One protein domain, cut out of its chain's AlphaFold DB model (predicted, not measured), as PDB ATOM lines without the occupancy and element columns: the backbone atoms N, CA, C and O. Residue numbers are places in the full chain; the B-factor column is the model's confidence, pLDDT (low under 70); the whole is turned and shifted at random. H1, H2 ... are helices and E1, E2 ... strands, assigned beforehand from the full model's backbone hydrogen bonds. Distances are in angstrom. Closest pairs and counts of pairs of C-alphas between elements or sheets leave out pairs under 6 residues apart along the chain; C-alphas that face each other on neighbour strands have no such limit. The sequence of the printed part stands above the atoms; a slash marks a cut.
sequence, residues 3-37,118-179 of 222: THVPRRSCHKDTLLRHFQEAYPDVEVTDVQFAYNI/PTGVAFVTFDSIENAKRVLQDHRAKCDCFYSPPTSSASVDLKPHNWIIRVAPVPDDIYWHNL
ATOM      1  N   THR A   3     151.162 191.900  67.023       92.31
ATOM      2  CA  THR A   3     150.364 191.445  65.874       92.31
ATOM      3  C   THR A   3     151.229 191.373  64.622       92.31
ATOM      4  O   THR A   3     152.299 191.978  64.586       92.31
ATOM      5  N   HIS A   4     150.742 190.675  63.590       90.81
ATOM      6  CA  HIS A   4     151.461 190.422  62.331       90.81
ATOM      7  C   HIS A   4     152.688 189.510  62.483       90.81
ATOM      8  O   HIS A   4     153.593 189.528  61.650       90.81
ATOM      9  N   VAL A   5     152.687 188.649  63.502       92.69
ATOM     10  CA  VAL A   5     153.662 187.561  63.594       92.69
ATOM     11  C   VAL A   5     153.351 186.539  62.490       92.69
ATOM     12  O   VAL A   5     152.194 186.113  62.362       92.69
ATOM     13  N   PRO A   6     154.332 186.122  61.672       92.31
ATOM     14  CA  PRO A   6     154.117 185.102  60.655       92.31
ATOM     15  C   PRO A   6     153.558 183.811  61.266       92.31
ATOM     16  O   PRO A   6     154.154 183.220  62.164       92.31
ATOM     17  N   ARG A   7     152.415 183.336  60.752       90.50
ATOM     18  CA  ARG A   7     151.698 182.166  61.302       90.50
ATOM     19  C   ARG A   7     152.541 180.889  61.341       90.50
ATOM     20  O   ARG A   7     152.345 180.064  62.219       90.50
ATOM     21  N   ARG A   8     153.474 180.737  60.396       89.62
ATOM     22  CA  ARG A   8     154.394 179.588  60.317       89.62
ATOM     23  C   ARG A   8     155.490 179.615  61.385       89.62
ATOM     24  O   ARG A   8     156.067 178.578  61.662       89.62
ATOM     25  N   SER A   9     155.745 180.781  61.974       88.19
ATOM     26  CA  SER A   9     156.828 181.022  62.934       88.19
ATOM     27  C   SER A   9     156.292 181.252  64.355       88.19
ATOM     28  O   SER A   9     157.007 181.757  65.215       88.19
ATOM     29  N   CYS A  10     155.022 180.913  64.610       89.31
ATOM     30  CA  CYS A  10     154.360 181.057  65.912       89.31
ATOM     31  C   CYS A  10     154.759 179.920  66.871       89.31
ATOM     32  O   CYS A  10     153.919 179.133  67.303       89.31
ATOM     33  N   HIS A  11     156.054 179.831  67.177       91.94
ATOM     34  CA  HIS A  11     156.626 178.900  68.146       91.94
ATOM     35  C   HIS A  11     157.199 179.672  69.334       91.94
ATOM     36  O   HIS A  11     157.830 180.718  69.147       91.94
ATOM     37  N   LYS A  12     156.988 179.155  70.553       92.25
ATOM     38  CA  LYS A  12     157.425 179.814  71.795       92.25
ATOM     39  C   LYS A  12     158.939 180.019  71.792       92.25
ATOM     40  O   LYS A  12     159.395 181.137  72.002       92.25
ATOM     41  N   ASP A  13     159.688 178.984  71.421       92.62
ATOM     42  CA  ASP A  13     161.154 179.007  71.409       92.62
ATOM     43  C   ASP A  13     161.720 180.034  70.426       92.62
ATOM     44  O   ASP A  13     162.690 180.721  70.730       92.62
ATOM     45  N   THR A  14     161.104 180.181  69.250       92.75
ATOM     46  CA  THR A  14     161.552 181.147  68.238       92.75
ATOM     47  C   THR A  14     161.363 182.580  68.721       92.75
ATOM     48  O   THR A  14     162.255 183.408  68.542       92.75
ATOM     49  N   LEU A  15     160.222 182.876  69.352       93.56
ATOM     50  CA  LEU A  15     159.947 184.213  69.869       93.56
ATOM     51  C   LEU A  15     160.800 184.531  71.106       93.56
ATOM     52  O   LEU A  15     161.326 185.635  71.203       93.56
ATOM     53  N   LEU A  16     160.994 183.562  72.008       94.25
ATOM     54  CA  LEU A  16     161.890 183.709  73.160       94.25
ATOM     55  C   LEU A  16     163.334 183.966  72.722       94.25
ATOM     56  O   LEU A  16     163.947 184.917  73.199       94.25
ATOM     57  N   ARG A  17     163.847 183.186  71.762       94.06
ATOM     58  CA  ARG A  17     165.193 183.374  71.205       94.06
ATOM     59  C   ARG A  17     165.378 184.770  70.615       94.06
ATOM     60  O   ARG A  17     166.403 185.399  70.848       94.06
ATOM     61  N   HIS A  18     164.376 185.274  69.890       94.25
ATOM     62  CA  HIS A  18     164.413 186.639  69.368       94.25
ATOM     63  C   HIS A  18     164.593 187.669  70.481       94.25
ATOM     64  O   HIS A  18     165.471 188.514  70.365       94.25
ATOM     65  N   PHE A  19     163.803 187.590  71.556       94.25
ATOM     66  CA  PHE A  19     163.917 188.542  72.661       94.25
ATOM     67  C   PHE A  19     165.240 188.413  73.419       94.25
ATOM     68  O   PHE A  19     165.836 189.437  73.724       94.25
ATOM     69  N   GLN A  20     165.740 187.195  73.634       93.44
ATOM     70  CA  GLN A  20     167.033 186.962  74.288       93.44
ATOM     71  C   GLN A  20     168.209 187.560  73.505       93.44
ATOM     72  O   GLN A  20     169.108 188.153  74.093       93.44
ATOM     73  N   GLU A  21     168.217 187.407  72.179       94.38
ATOM     74  CA  GLU A  21     169.307 187.909  71.335       94.38
ATOM     75  C   GLU A  21     169.180 189.409  71.041       94.38
ATOM     76  O   GLU A  21     170.175 190.128  71.029       94.38
ATOM     77  N   ALA A  22     167.960 189.885  70.784       92.75
ATOM     78  CA  ALA A  22     167.707 191.264  70.380       92.75
ATOM     79  C   ALA A  22     167.639 192.234  71.575       92.75
ATOM     80  O   ALA A  22     167.918 193.423  71.417       92.75
ATOM     81  N   TYR A  23     167.283 191.732  72.763       92.81
ATOM     82  CA  TYR A  23     167.145 192.498  74.001       92.81
ATOM     83  C   TYR A  23     167.753 191.726  75.192       92.81
ATOM     84  O   TYR A  23     167.016 191.256  76.056       92.81
ATOM     85  N   PRO A  24     169.091 191.609  75.286       90.50
ATOM     86  CA  PRO A  24     169.747 190.803  76.324       90.50
ATOM     87  C   PRO A  24     169.489 191.297  77.757       90.50
ATOM     88  O   PRO A  24     169.550 190.507  78.694       90.50
ATOM     89  N   ASP A  25     169.167 192.583  77.929       91.31
ATOM     90  CA  ASP A  25     168.836 193.184  79.229       91.31
ATOM     91  C   ASP A  25     167.347 193.036  79.608       91.31
ATOM     92  O   ASP A  25     166.922 193.548  80.642       91.31
ATOM     93  N   VAL A  26     166.527 192.426  78.744       92.69
ATOM     94  CA  VAL A  26     165.077 192.299  78.931       92.69
ATOM     95  C   VAL A  26     164.717 190.846  79.203       92.69
ATOM     96  O   VAL A  26     164.934 189.970  78.367       92.69
ATOM     97  N   GLU A  27     164.076 190.601  80.343       93.94
ATOM     98  CA  GLU A  27     163.589 189.274  80.698       93.94
ATOM     99  C   GLU A  27     162.117 189.090  80.289       93.94
ATOM    100  O   GLU A  27     161.242 189.918  80.558       93.94
ATOM    101  N   VAL A  28     161.834 187.974  79.612       95.50
ATOM    102  CA  VAL A  28     160.478 187.583  79.203       95.50
ATOM    103  C   VAL A  28     159.966 186.497  80.140       95.50
ATOM    104  O   VAL A  28     160.469 185.377  80.129       95.50
ATOM    105  N   THR A  29     158.925 186.811  80.909       95.12
ATOM    106  CA  THR A  29     158.308 185.892  81.875       95.12
ATOM    107  C   THR A  29     157.402 184.866  81.203       95.12
ATOM    108  O   THR A  29     157.436 183.685  81.540       95.12
ATOM    109  N   ASP A  30     156.568 185.298  80.252       94.88
ATOM    110  CA  ASP A  30     155.671 184.386  79.543       94.88
ATOM    111  C   ASP A  30     155.378 184.835  78.112       94.88
ATOM    112  O   ASP A  30     155.406 186.019  77.770       94.88
ATOM    113  N   VAL A  31     155.075 183.850  77.270       95.56
ATOM    114  CA  VAL A  31     154.699 184.024  75.871       95.56
ATOM    115  C   VAL A  31     153.509 183.123  75.581       95.56
ATOM    116  O   VAL A  31     153.614 181.899  75.702       95.56
ATOM    117  N   GLN A  32     152.417 183.735  75.131       94.75
ATOM    118  CA  GLN A  32     151.176 183.062  74.756       94.75
ATOM    119  C   GLN A  32     150.746 183.474  73.351       94.75
ATOM    120  O   GLN A  32     150.601 184.659  73.053       94.75
ATOM    121  N   PHE A  33     150.495 182.504  72.475       94.50
ATOM    122  CA  PHE A  33     149.947 182.778  71.147       94.50
ATOM    123  C   PHE A  33     148.422 182.744  71.166       94.50
ATOM    124  O   PHE A  33     147.809 181.946  71.869       94.50
ATOM    125  N   ALA A  34     147.801 183.591  70.349       93.56
ATOM    126  CA  ALA A  34     146.367 183.522  70.117       93.56
ATOM    127  C   ALA A  34     146.052 182.583  68.947       93.56
ATOM    128  O   ALA A  34     146.644 182.678  67.863       93.56
ATOM    129  N   TYR A  35     145.046 181.738  69.138       93.06
ATOM    130  CA  TYR A  35     144.617 180.725  68.177       93.06
ATOM    131  C   TYR A  35     143.231 181.029  67.615       93.06
ATOM    132  O   TYR A  35     142.432 181.750  68.214       93.06
ATOM    133  N   ASN A  36     142.938 180.496  66.428       91.44
ATOM    134  CA  ASN A  36     141.610 180.631  65.847       91.44
ATOM    135  C   ASN A  36     140.620 179.693  66.552       91.44
ATOM    136  O   ASN A  36     140.520 178.518  66.208       91.44
ATOM    137  N   ILE A  37     139.865 180.249  67.498       92.38
ATOM    138  CA  ILE A  37     138.866 179.528  68.299       92.38
ATOM    139  C   ILE A  37     137.424 179.708  67.800       92.38
ATOM    140  O   ILE A  37     136.485 179.344  68.500       92.38
ATOM    141  N   PRO A 118     147.433 179.195  64.480       92.88
ATOM    142  CA  PRO A 118     147.783 180.459  65.112       92.88
ATOM    143  C   PRO A 118     147.265 181.640  64.284       92.88
ATOM    144  O   PRO A 118     147.274 181.634  63.049       92.88
ATOM    145  N   THR A 119     146.813 182.684  64.972       92.06
ATOM    146  CA  THR A 119     146.248 183.882  64.329       92.06
ATOM    147  C   THR A 119     147.325 184.815  63.773       92.06
ATOM    148  O   THR A 119     147.069 185.516  62.790       92.06
ATOM    149  N   GLY A 120     148.537 184.762  64.338       91.88
ATOM    150  CA  GLY A 120     149.603 185.749  64.133       91.88
ATOM    151  C   GLY A 120     149.608 186.863  65.188       91.88
ATOM    152  O   GLY A 120     150.214 187.915  64.974       91.88
ATOM    153  N   VAL A 121     148.907 186.649  66.307       94.12
ATOM    154  CA  VAL A 121     148.927 187.508  67.494       94.12
ATOM    155  C   VAL A 121     149.598 186.762  68.645       94.12
ATOM    156  O   VAL A 121     149.301 185.589  68.881       94.12
ATOM    157  N   ALA A 122     150.492 187.446  69.356       95.50
ATOM    158  CA  ALA A 122     151.180 186.940  70.536       95.50
ATOM    159  C   ALA A 122     151.053 187.925  71.706       95.50
ATOM    160  O   ALA A 122     151.141 189.147  71.544       95.50
ATOM    161  N   PHE A 123     150.865 187.394  72.903       96.00
ATOM    162  CA  PHE A 123     150.945 188.107  74.164       96.00
ATOM    163  C   PHE A 123     152.275 187.746  74.809       96.00
ATOM    164  O   PHE A 123     152.608 186.573  74.938       96.00
ATOM    165  N   VAL A 124     153.049 188.770  75.141       96.31
ATOM    166  CA  VAL A 124     154.370 188.636  75.748       96.31
ATOM    167  C   VAL A 124     154.325 189.417  77.044       96.31
ATOM    168  O   VAL A 124     153.911 190.582  77.040       96.31
ATOM    169  N   THR A 125     154.710 188.752  78.123       95.94
ATOM    170  CA  THR A 125     154.800 189.309  79.468       95.94
ATOM    171  C   THR A 125     156.268 189.504  79.793       95.94
ATOM    172  O   THR A 125     157.057 188.567  79.677       95.94
ATOM    173  N   PHE A 126     156.617 190.723  80.181       95.88
ATOM    174  CA  PHE A 126     157.962 191.095  80.604       95.88
ATOM    175  C   PHE A 126     158.014 191.177  82.129       95.88
ATOM    176  O   PHE A 126     156.983 191.402  82.767       95.88
ATOM    177  N   ASP A 127     159.210 191.025  82.679       95.00
ATOM    178  CA  ASP A 127     159.518 191.171  84.103       95.00
ATOM    179  C   ASP A 127     159.174 192.566  84.661       95.00
ATOM    180  O   ASP A 127     158.685 192.678  85.785       95.00
ATOM    181  N   SER A 128     159.378 193.623  83.863       95.50
ATOM    182  CA  SER A 128     159.090 195.003  84.257       95.50
ATOM    183  C   SER A 128     158.366 195.831  83.194       95.50
ATOM    184  O   SER A 128     158.462 195.616  81.980       95.50
ATOM    185  N   ILE A 129     157.662 196.863  83.668       95.00
ATOM    186  CA  ILE A 129     156.934 197.827  82.835       95.00
ATOM    187  C   ILE A 129     157.906 198.635  81.964       95.00
ATOM    188  O   ILE A 129     157.587 198.952  80.816       95.00
ATOM    189  N   GLU A 130     159.087 198.974  82.480       94.75
ATOM    190  CA  GLU A 130     160.136 199.696  81.753       94.75
ATOM    191  C   GLU A 130     160.617 198.889  80.547       94.75
ATOM    192  O   GLU A 130     160.692 199.427  79.440       94.75
ATOM    193  N   ASN A 131     160.837 197.588  80.732       94.44
ATOM    194  CA  ASN A 131     161.251 196.671  79.674       94.44
ATOM    195  C   ASN A 131     160.172 196.539  78.592       94.44
ATOM    196  O   ASN A 131     160.453 196.684  77.400       94.44
ATOM    197  N   ALA A 132     158.907 196.403  78.998       94.31
ATOM    198  CA  ALA A 132     157.783 196.412  78.067       94.31
ATOM    199  C   ALA A 132     157.675 197.737  77.282       94.31
ATOM    200  O   ALA A 132     157.409 197.733  76.077       94.31
ATOM    201  N   LYS A 133     157.890 198.883  77.946       93.31
ATOM    202  CA  LYS A 133     157.888 200.211  77.308       93.31
ATOM    203  C   LYS A 133     159.045 200.377  76.329       93.31
ATOM    204  O   LYS A 133     158.821 200.964  75.274       93.31
ATOM    205  N   ARG A 134     160.232 199.857  76.651       91.81
ATOM    206  CA  ARG A 134     161.409 199.868  75.770       91.81
ATOM    207  C   ARG A 134     161.106 199.140  74.466       91.81
ATOM    208  O   ARG A 134     161.151 199.762  73.412       91.81
ATOM    209  N   VAL A 135     160.650 197.889  74.544       91.81
ATOM    210  CA  VAL A 135     160.245 197.106  73.362       91.81
ATOM    211  C   VAL A 135     159.123 197.809  72.588       91.81
ATOM    212  O   VAL A 135     159.145 197.879  71.363       91.81
ATOM    213  N   LEU A 136     158.133 198.380  73.282       92.00
ATOM    214  CA  LEU A 136     157.060 199.134  72.631       92.00
ATOM    215  C   LEU A 136     157.592 200.365  71.881       92.00
ATOM    216  O   LEU A 136     157.114 200.662  70.790       92.00
ATOM    217  N   GLN A 137     158.542 201.098  72.462       89.50
ATOM    218  CA  GLN A 137     159.149 202.281  71.857       89.50
ATOM    219  C   GLN A 137     160.028 201.912  70.662       89.50
ATOM    220  O   GLN A 137     159.943 202.578  69.630       89.50
ATOM    221  N   ASP A 138     160.778 200.820  70.780       88.19
ATOM    222  CA  ASP A 138     161.611 200.248  69.725       88.19
ATOM    223  C   ASP A 138     160.795 199.591  68.613       88.19
ATOM    224  O   ASP A 138     161.374 199.289  67.573       88.19
ATOM    225  N   HIS A 139     159.464 199.466  68.765       86.81
ATOM    226  CA  HIS A 139     158.480 199.076  67.730       86.81
ATOM    227  C   HIS A 139     157.485 200.195  67.306       86.81
ATOM    228  O   HIS A 139     156.586 199.959  66.493       86.81
ATOM    229  N   ARG A 140     157.645 201.439  67.796       82.00
ATOM    230  CA  ARG A 140     156.932 202.624  67.282       82.00
ATOM    231  C   ARG A 140     157.690 203.257  66.113       82.00
ATOM    232  O   ARG A 140     158.714 203.906  66.312       82.00
ATOM    233  N   ALA A 141     157.122 203.163  64.911       66.06
ATOM    234  CA  ALA A 141     157.617 203.868  63.731       66.06
ATOM    235  C   ALA A 141     157.678 205.387  63.991       66.06
ATOM    236  O   ALA A 141     156.646 206.039  64.160       66.06
ATOM    237  N   LYS A 142     158.892 205.949  64.053       59.69
ATOM    238  CA  LYS A 142     159.102 207.407  64.126       59.69
ATOM    239  C   LYS A 142     159.172 208.037  62.727       59.69
ATOM    240  O   LYS A 142     158.743 209.174  62.567       59.69
ATOM    241  N   CYS A 143     159.666 207.291  61.733       56.81
ATOM    242  CA  CYS A 143     159.696 207.640  60.308       56.81
ATOM    243  C   CYS A 143     160.164 206.421  59.476       56.81
ATOM    244  O   CYS A 143     161.110 205.741  59.873       56.81
ATOM    245  N   ASP A 144     159.525 206.158  58.327       55.53
ATOM    246  CA  ASP A 144     159.719 204.949  57.491       55.53
ATOM    247  C   ASP A 144     161.136 204.787  56.898       55.53
ATOM    248  O   ASP A 144     161.473 203.733  56.366       55.53
ATOM    249  N   CYS A 145     161.989 205.810  56.988       57.03
ATOM    250  CA  CYS A 145     163.263 205.854  56.268       57.03
ATOM    251  C   CYS A 145     164.474 205.337  57.072       57.03
ATOM    252  O   CYS A 145     165.512 205.074  56.473       57.03
ATOM    253  N   PHE A 146     164.382 205.209  58.403       52.72
ATOM    254  CA  PHE A 146     165.550 204.928  59.271       52.72
ATOM    255  C   PHE A 146     165.275 203.941  60.404       52.72
ATOM    256  O   PHE A 146     166.018 203.871  61.382       52.72
ATOM    257  N   TYR A 147     164.183 203.195  60.299       60.22
ATOM    258  CA  TYR A 147     163.663 202.451  61.423       60.22
ATOM    259  C   TYR A 147     163.727 200.941  61.204       60.22
ATOM    260  O   TYR A 147     162.943 200.376  60.444       60.22
ATOM    261  N   SER A 148     164.650 200.298  61.917       67.75
ATOM    262  CA  SER A 148     164.777 198.845  61.974       67.75
ATOM    263  C   SER A 148     164.808 198.423  63.441       67.75
ATOM    264  O   SER A 148     165.738 198.823  64.145       67.75
ATOM    265  N   PRO A 149     163.820 197.650  63.927       79.25
ATOM    266  CA  PRO A 149     163.894 197.096  65.272       79.25
ATOM    267  C   PRO A 149     165.131 196.191  65.408       79.25
ATOM    268  O   PRO A 149     165.605 195.658  64.394       79.25
ATOM    269  N   PRO A 150     165.640 195.990  66.636       82.62
ATOM    270  CA  PRO A 150     166.745 195.079  66.910       82.62
ATOM    271  C   PRO A 150     166.564 193.716  66.226       82.62
ATOM    272  O   PRO A 150     165.480 193.121  66.233       82.62
ATOM    273  N   THR A 151     167.626 193.239  65.579       85.44
ATOM    274  CA  THR A 151     167.624 191.985  64.820       85.44
ATOM    275  C   THR A 151     168.262 190.848  65.617       85.44
ATOM    276  O   THR A 151     168.995 191.055  66.574       85.44
ATOM    277  N   SER A 152     167.939 189.622  65.220       91.38
ATOM    278  CA  SER A 152     168.343 188.358  65.844       91.38
ATOM    279  C   SER A 152     168.468 187.278  64.767       91.38
ATOM    280  O   SER A 152     167.977 187.462  63.647       91.38
ATOM    281  N   SER A 153     169.005 186.115  65.122       90.25
ATOM    282  CA  SER A 153     169.007 184.911  64.282       90.25
ATOM    283  C   SER A 153     167.599 184.525  63.807       90.25
ATOM    284  O   SER A 153     167.407 184.119  62.662       90.25
ATOM    285  N   ALA A 154     166.583 184.743  64.647       89.12
ATOM    286  CA  ALA A 154     165.183 184.447  64.352       89.12
ATOM    287  C   ALA A 154     164.479 185.521  63.493       89.12
ATOM    288  O   ALA A 154     163.331 185.336  63.084       89.12
ATOM    289  N   SER A 155     165.130 186.651  63.195       87.69
ATOM    290  CA  SER A 155     164.488 187.778  62.500       87.69
ATOM    291  C   SER A 155     164.090 187.464  61.057       87.69
ATOM    292  O   SER A 155     163.145 188.078  60.555       87.69
ATOM    293  N   VAL A 156     164.752 186.501  60.408       88.44
ATOM    294  CA  VAL A 156     164.395 186.025  59.058       88.44
ATOM    295  C   VAL A 156     163.000 185.393  59.057       88.44
ATOM    296  O   VAL A 156     162.166 185.713  58.204       88.44
ATOM    297  N   ASP A 157     162.717 184.564  60.062       89.12
ATOM    298  CA  ASP A 157     161.457 183.828  60.181       89.12
ATOM    299  C   ASP A 157     160.340 184.676  60.784       89.12
ATOM    300  O   ASP A 157     159.170 184.539  60.413       89.12
ATOM    301  N   LEU A 158     160.689 185.546  61.731       90.06
ATOM    302  CA  LEU A 158     159.747 186.341  62.511       90.06
ATOM    303  C   LEU A 158     159.377 187.673  61.859       90.06
ATOM    304  O   LEU A 158     158.286 188.184  62.103       90.06
ATOM    305  N   LYS A 159     160.261 188.220  61.019       90.44
ATOM    306  CA  LYS A 159     160.117 189.527  60.364       90.44
ATOM    307  C   LYS A 159     159.672 190.651  61.326       90.44
ATOM    308  O   LYS A 159     158.623 191.256  61.083       90.44
ATOM    309  N   PRO A 160     160.457 190.972  62.380       88.94
ATOM    310  CA  PRO A 160     160.050 191.918  63.428       88.94
ATOM    311  C   PRO A 160     159.687 193.326  62.936       88.94
ATOM    312  O   PRO A 160     158.894 194.017  63.568       88.94
ATOM    313  N   HIS A 161     160.207 193.739  61.778       87.38
ATOM    314  CA  HIS A 161     159.879 195.013  61.125       87.38
ATOM    315  C   HIS A 161     158.402 195.141  60.710       87.38
ATOM    316  O   HIS A 161     157.905 196.252  60.587       87.38
ATOM    317  N   ASN A 162     157.683 194.029  60.511       88.56
ATOM    318  CA  ASN A 162     156.253 194.053  60.170       88.56
ATOM    319  C   ASN A 162     155.346 194.028  61.402       88.56
ATOM    320  O   ASN A 162     154.121 194.046  61.266       88.56
ATOM    321  N   TRP A 163     155.915 193.908  62.600       91.44
ATOM    322  CA  TRP A 163     155.124 193.761  63.808       91.44
ATOM    323  C   TRP A 163     154.506 195.078  64.231       91.44
ATOM    324  O   TRP A 163     155.154 196.121  64.246       91.44
ATOM    325  N   ILE A 164     153.262 194.998  64.687       90.12
ATOM    326  CA  ILE A 164     152.618 196.104  65.389       90.12
ATOM    327  C   ILE A 164     152.485 195.692  66.848       90.12
ATOM    328  O   ILE A 164     151.727 194.768  67.168       90.12
ATOM    329  N   ILE A 165     153.216 196.393  67.716       93.00
ATOM    330  CA  ILE A 165     153.212 196.170  69.163       93.00
ATOM    331  C   ILE A 165     152.321 197.207  69.842       93.00
ATOM    332  O   ILE A 165     152.383 198.403  69.561       93.00
ATOM    333  N   ARG A 166     151.460 196.731  70.741       92.88
ATOM    334  CA  ARG A 166     150.569 197.546  71.570       92.88
ATOM    335  C   ARG A 166     150.513 196.969  72.981       92.88
ATOM    336  O   ARG A 166     150.737 195.771  73.179       92.88
ATOM    337  N   VAL A 167     150.182 197.811  73.956       94.75
ATOM    338  CA  VAL A 167     149.827 197.340  75.303       94.75
ATOM    339  C   VAL A 167     148.604 196.431  75.170       94.75
ATOM    340  O   VAL A 167     147.679 196.748  74.422       94.75
ATOM    341  N   ALA A 168     148.652 195.261  75.810       94.19
ATOM    342  CA  ALA A 168     147.524 194.343  75.781       94.19
ATOM    343  C   ALA A 168     146.386 194.912  76.647       94.19
ATOM    344  O   ALA A 168     146.673 195.392  77.746       94.19
ATOM    345  N   PRO A 169     145.130 194.886  76.176       93.44
ATOM    346  CA  PRO A 169     143.991 195.170  77.038       93.44
ATOM    347  C   PRO A 169     143.798 194.030  78.053       93.44
ATOM    348  O   PRO A 169     144.436 192.976  77.953       93.44
ATOM    349  N   VAL A 170     142.916 194.248  79.026       93.25
ATOM    350  CA  VAL A 170     142.542 193.240  80.028       93.25
ATOM    351  C   VAL A 170     141.939 192.015  79.317       93.25
ATOM    352  O   VAL A 170     141.267 192.198  78.301       93.25
ATOM    353  N   PRO A 171     142.157 190.772  79.796       90.75
ATOM    354  CA  PRO A 171     141.682 189.566  79.108       90.75
ATOM    355  C   PRO A 171     140.190 189.561  78.745       90.75
ATOM    356  O   PRO A 171     139.836 189.079  77.668       90.75
ATOM    357  N   ASP A 172     139.346 190.140  79.600       90.69
ATOM    358  CA  ASP A 172     137.893 190.221  79.399       90.69
ATOM    359  C   ASP A 172     137.491 191.235  78.312       90.69
ATOM    360  O   ASP A 172     136.470 191.064  77.648       90.69
ATOM    361  N   ASP A 173     138.332 192.242  78.054       91.69
ATOM    362  CA  ASP A 173     138.127 193.241  76.995       91.69
ATOM    363  C   ASP A 173     138.596 192.740  75.616       91.69
ATOM    364  O   ASP A 173     138.390 193.393  74.584       91.69
ATOM    365  N   ILE A 174     139.257 191.576  75.556       90.00
ATOM    366  CA  ILE A 174     139.727 190.993  74.300       90.00
ATOM    367  C   ILE A 174     138.570 190.282  73.609       90.00
ATOM    368  O   ILE A 174     138.112 189.215  74.015       90.00
ATOM    369  N   TYR A 175     138.164 190.804  72.453       88.25
ATOM    370  CA  TYR A 175     137.205 190.113  71.601       88.25
ATOM    371  C   TYR A 175     137.885 188.989  70.797       88.25
ATOM    372  O   TYR A 175     138.233 189.155  69.623       88.25
ATOM    373  N   TRP A 176     138.079 187.830  71.433       87.06
ATOM    374  CA  TRP A 176     138.836 186.685  70.900       87.06
ATOM    375  C   TRP A 176     138.387 186.219  69.508       87.06
ATOM    376  O   TRP A 176     139.212 185.826  68.680       87.06
ATOM    377  N   HIS A 177     137.092 186.335  69.203       82.88
ATOM    378  CA  HIS A 177     136.532 185.993  67.891       82.88
ATOM    379  C   HIS A 177     137.137 186.829  66.752       82.88
ATOM    380  O   HIS A 177     137.394 186.309  65.662       82.88
ATOM    381  N   ASN A 178     137.444 188.101  67.023       85.94
ATOM    382  CA  ASN A 178     137.951 189.042  66.024       85.94
ATOM    383  C   ASN A 178     139.450 188.890  65.745       85.94
ATOM    384  O   ASN A 178     139.896 189.311  64.682       85.94
ATOM    385  N   LEU A 179     140.224 188.243  66.625       85.62
ATOM    386  CA  LEU A 179     141.669 188.044  66.418       85.62
ATOM    387  C   LEU A 179     141.972 187.179  65.189       85.62
ATOM    388  O   LEU A 179     143.025 187.306  64.567       85.62
TER     389      LEU A 179
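This is residues 3 to 37 and 118 to 179 of the 222 residues of the protein "PHM7_cyt domain-containing protein" of Penaeus vannamei (UniProt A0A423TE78). A two-stranded antiparallel ribbon, E1 and E2, runs through the model; H1 packs on E1, H2 folds back from E2's end, and long loops lead to short H3 by H1 and short H4 by the ribbon's other end. The 97 printed residues run H1 E1 E2 H2 H3 H4, class mixed, under half of them in named elements. The whole is compact, radius of gyration of the C-alphas 13.2 A, spans 36 by 28 by 28 A.

Find C-alpha 12 at (157.425, 179.814, 71.795); H1 runs to residue 22, 15.5 A. E1, residues 28 to 35, covers 20.5 A; E2, 118 to 126, covers 21.4 A and bends by 55 degrees at 121. H2 is 129 to 138, 14.1 A; H3 is 155 to 158; H4, 176 to 179, ends at (141.669, 188.044, 66.418).

E1 and E2 are antiparallel at 160 degrees; see N 32 and O 123, 2.9 A, within hydrogen-bond range. Closest C-alphas of H1 and E1 are Lys 12 and Val 31, 6.5 A; of E2 and H2, Phe 126 and Ala 132, 5.9 A; of E2 and H4, Thr 119 and Leu 179, 6.5 A. H1 and H3 only just touch, with 3 pairs of C-alphas within 8 A, the closest His 18 and Ser 155, 7.0 A. Every O i to N i+4 pair in H1 and H2 is within range; H3 and H4 are too short for one.

Residues 38 to 117 are not printed; C-alphas 37 and 118 are 9.5 A apart across the cut. Links H2 to H3 and H3 to H4 are long; residues 169 to 175 stand free. Residues 141 to 148 have pLDDT under 70.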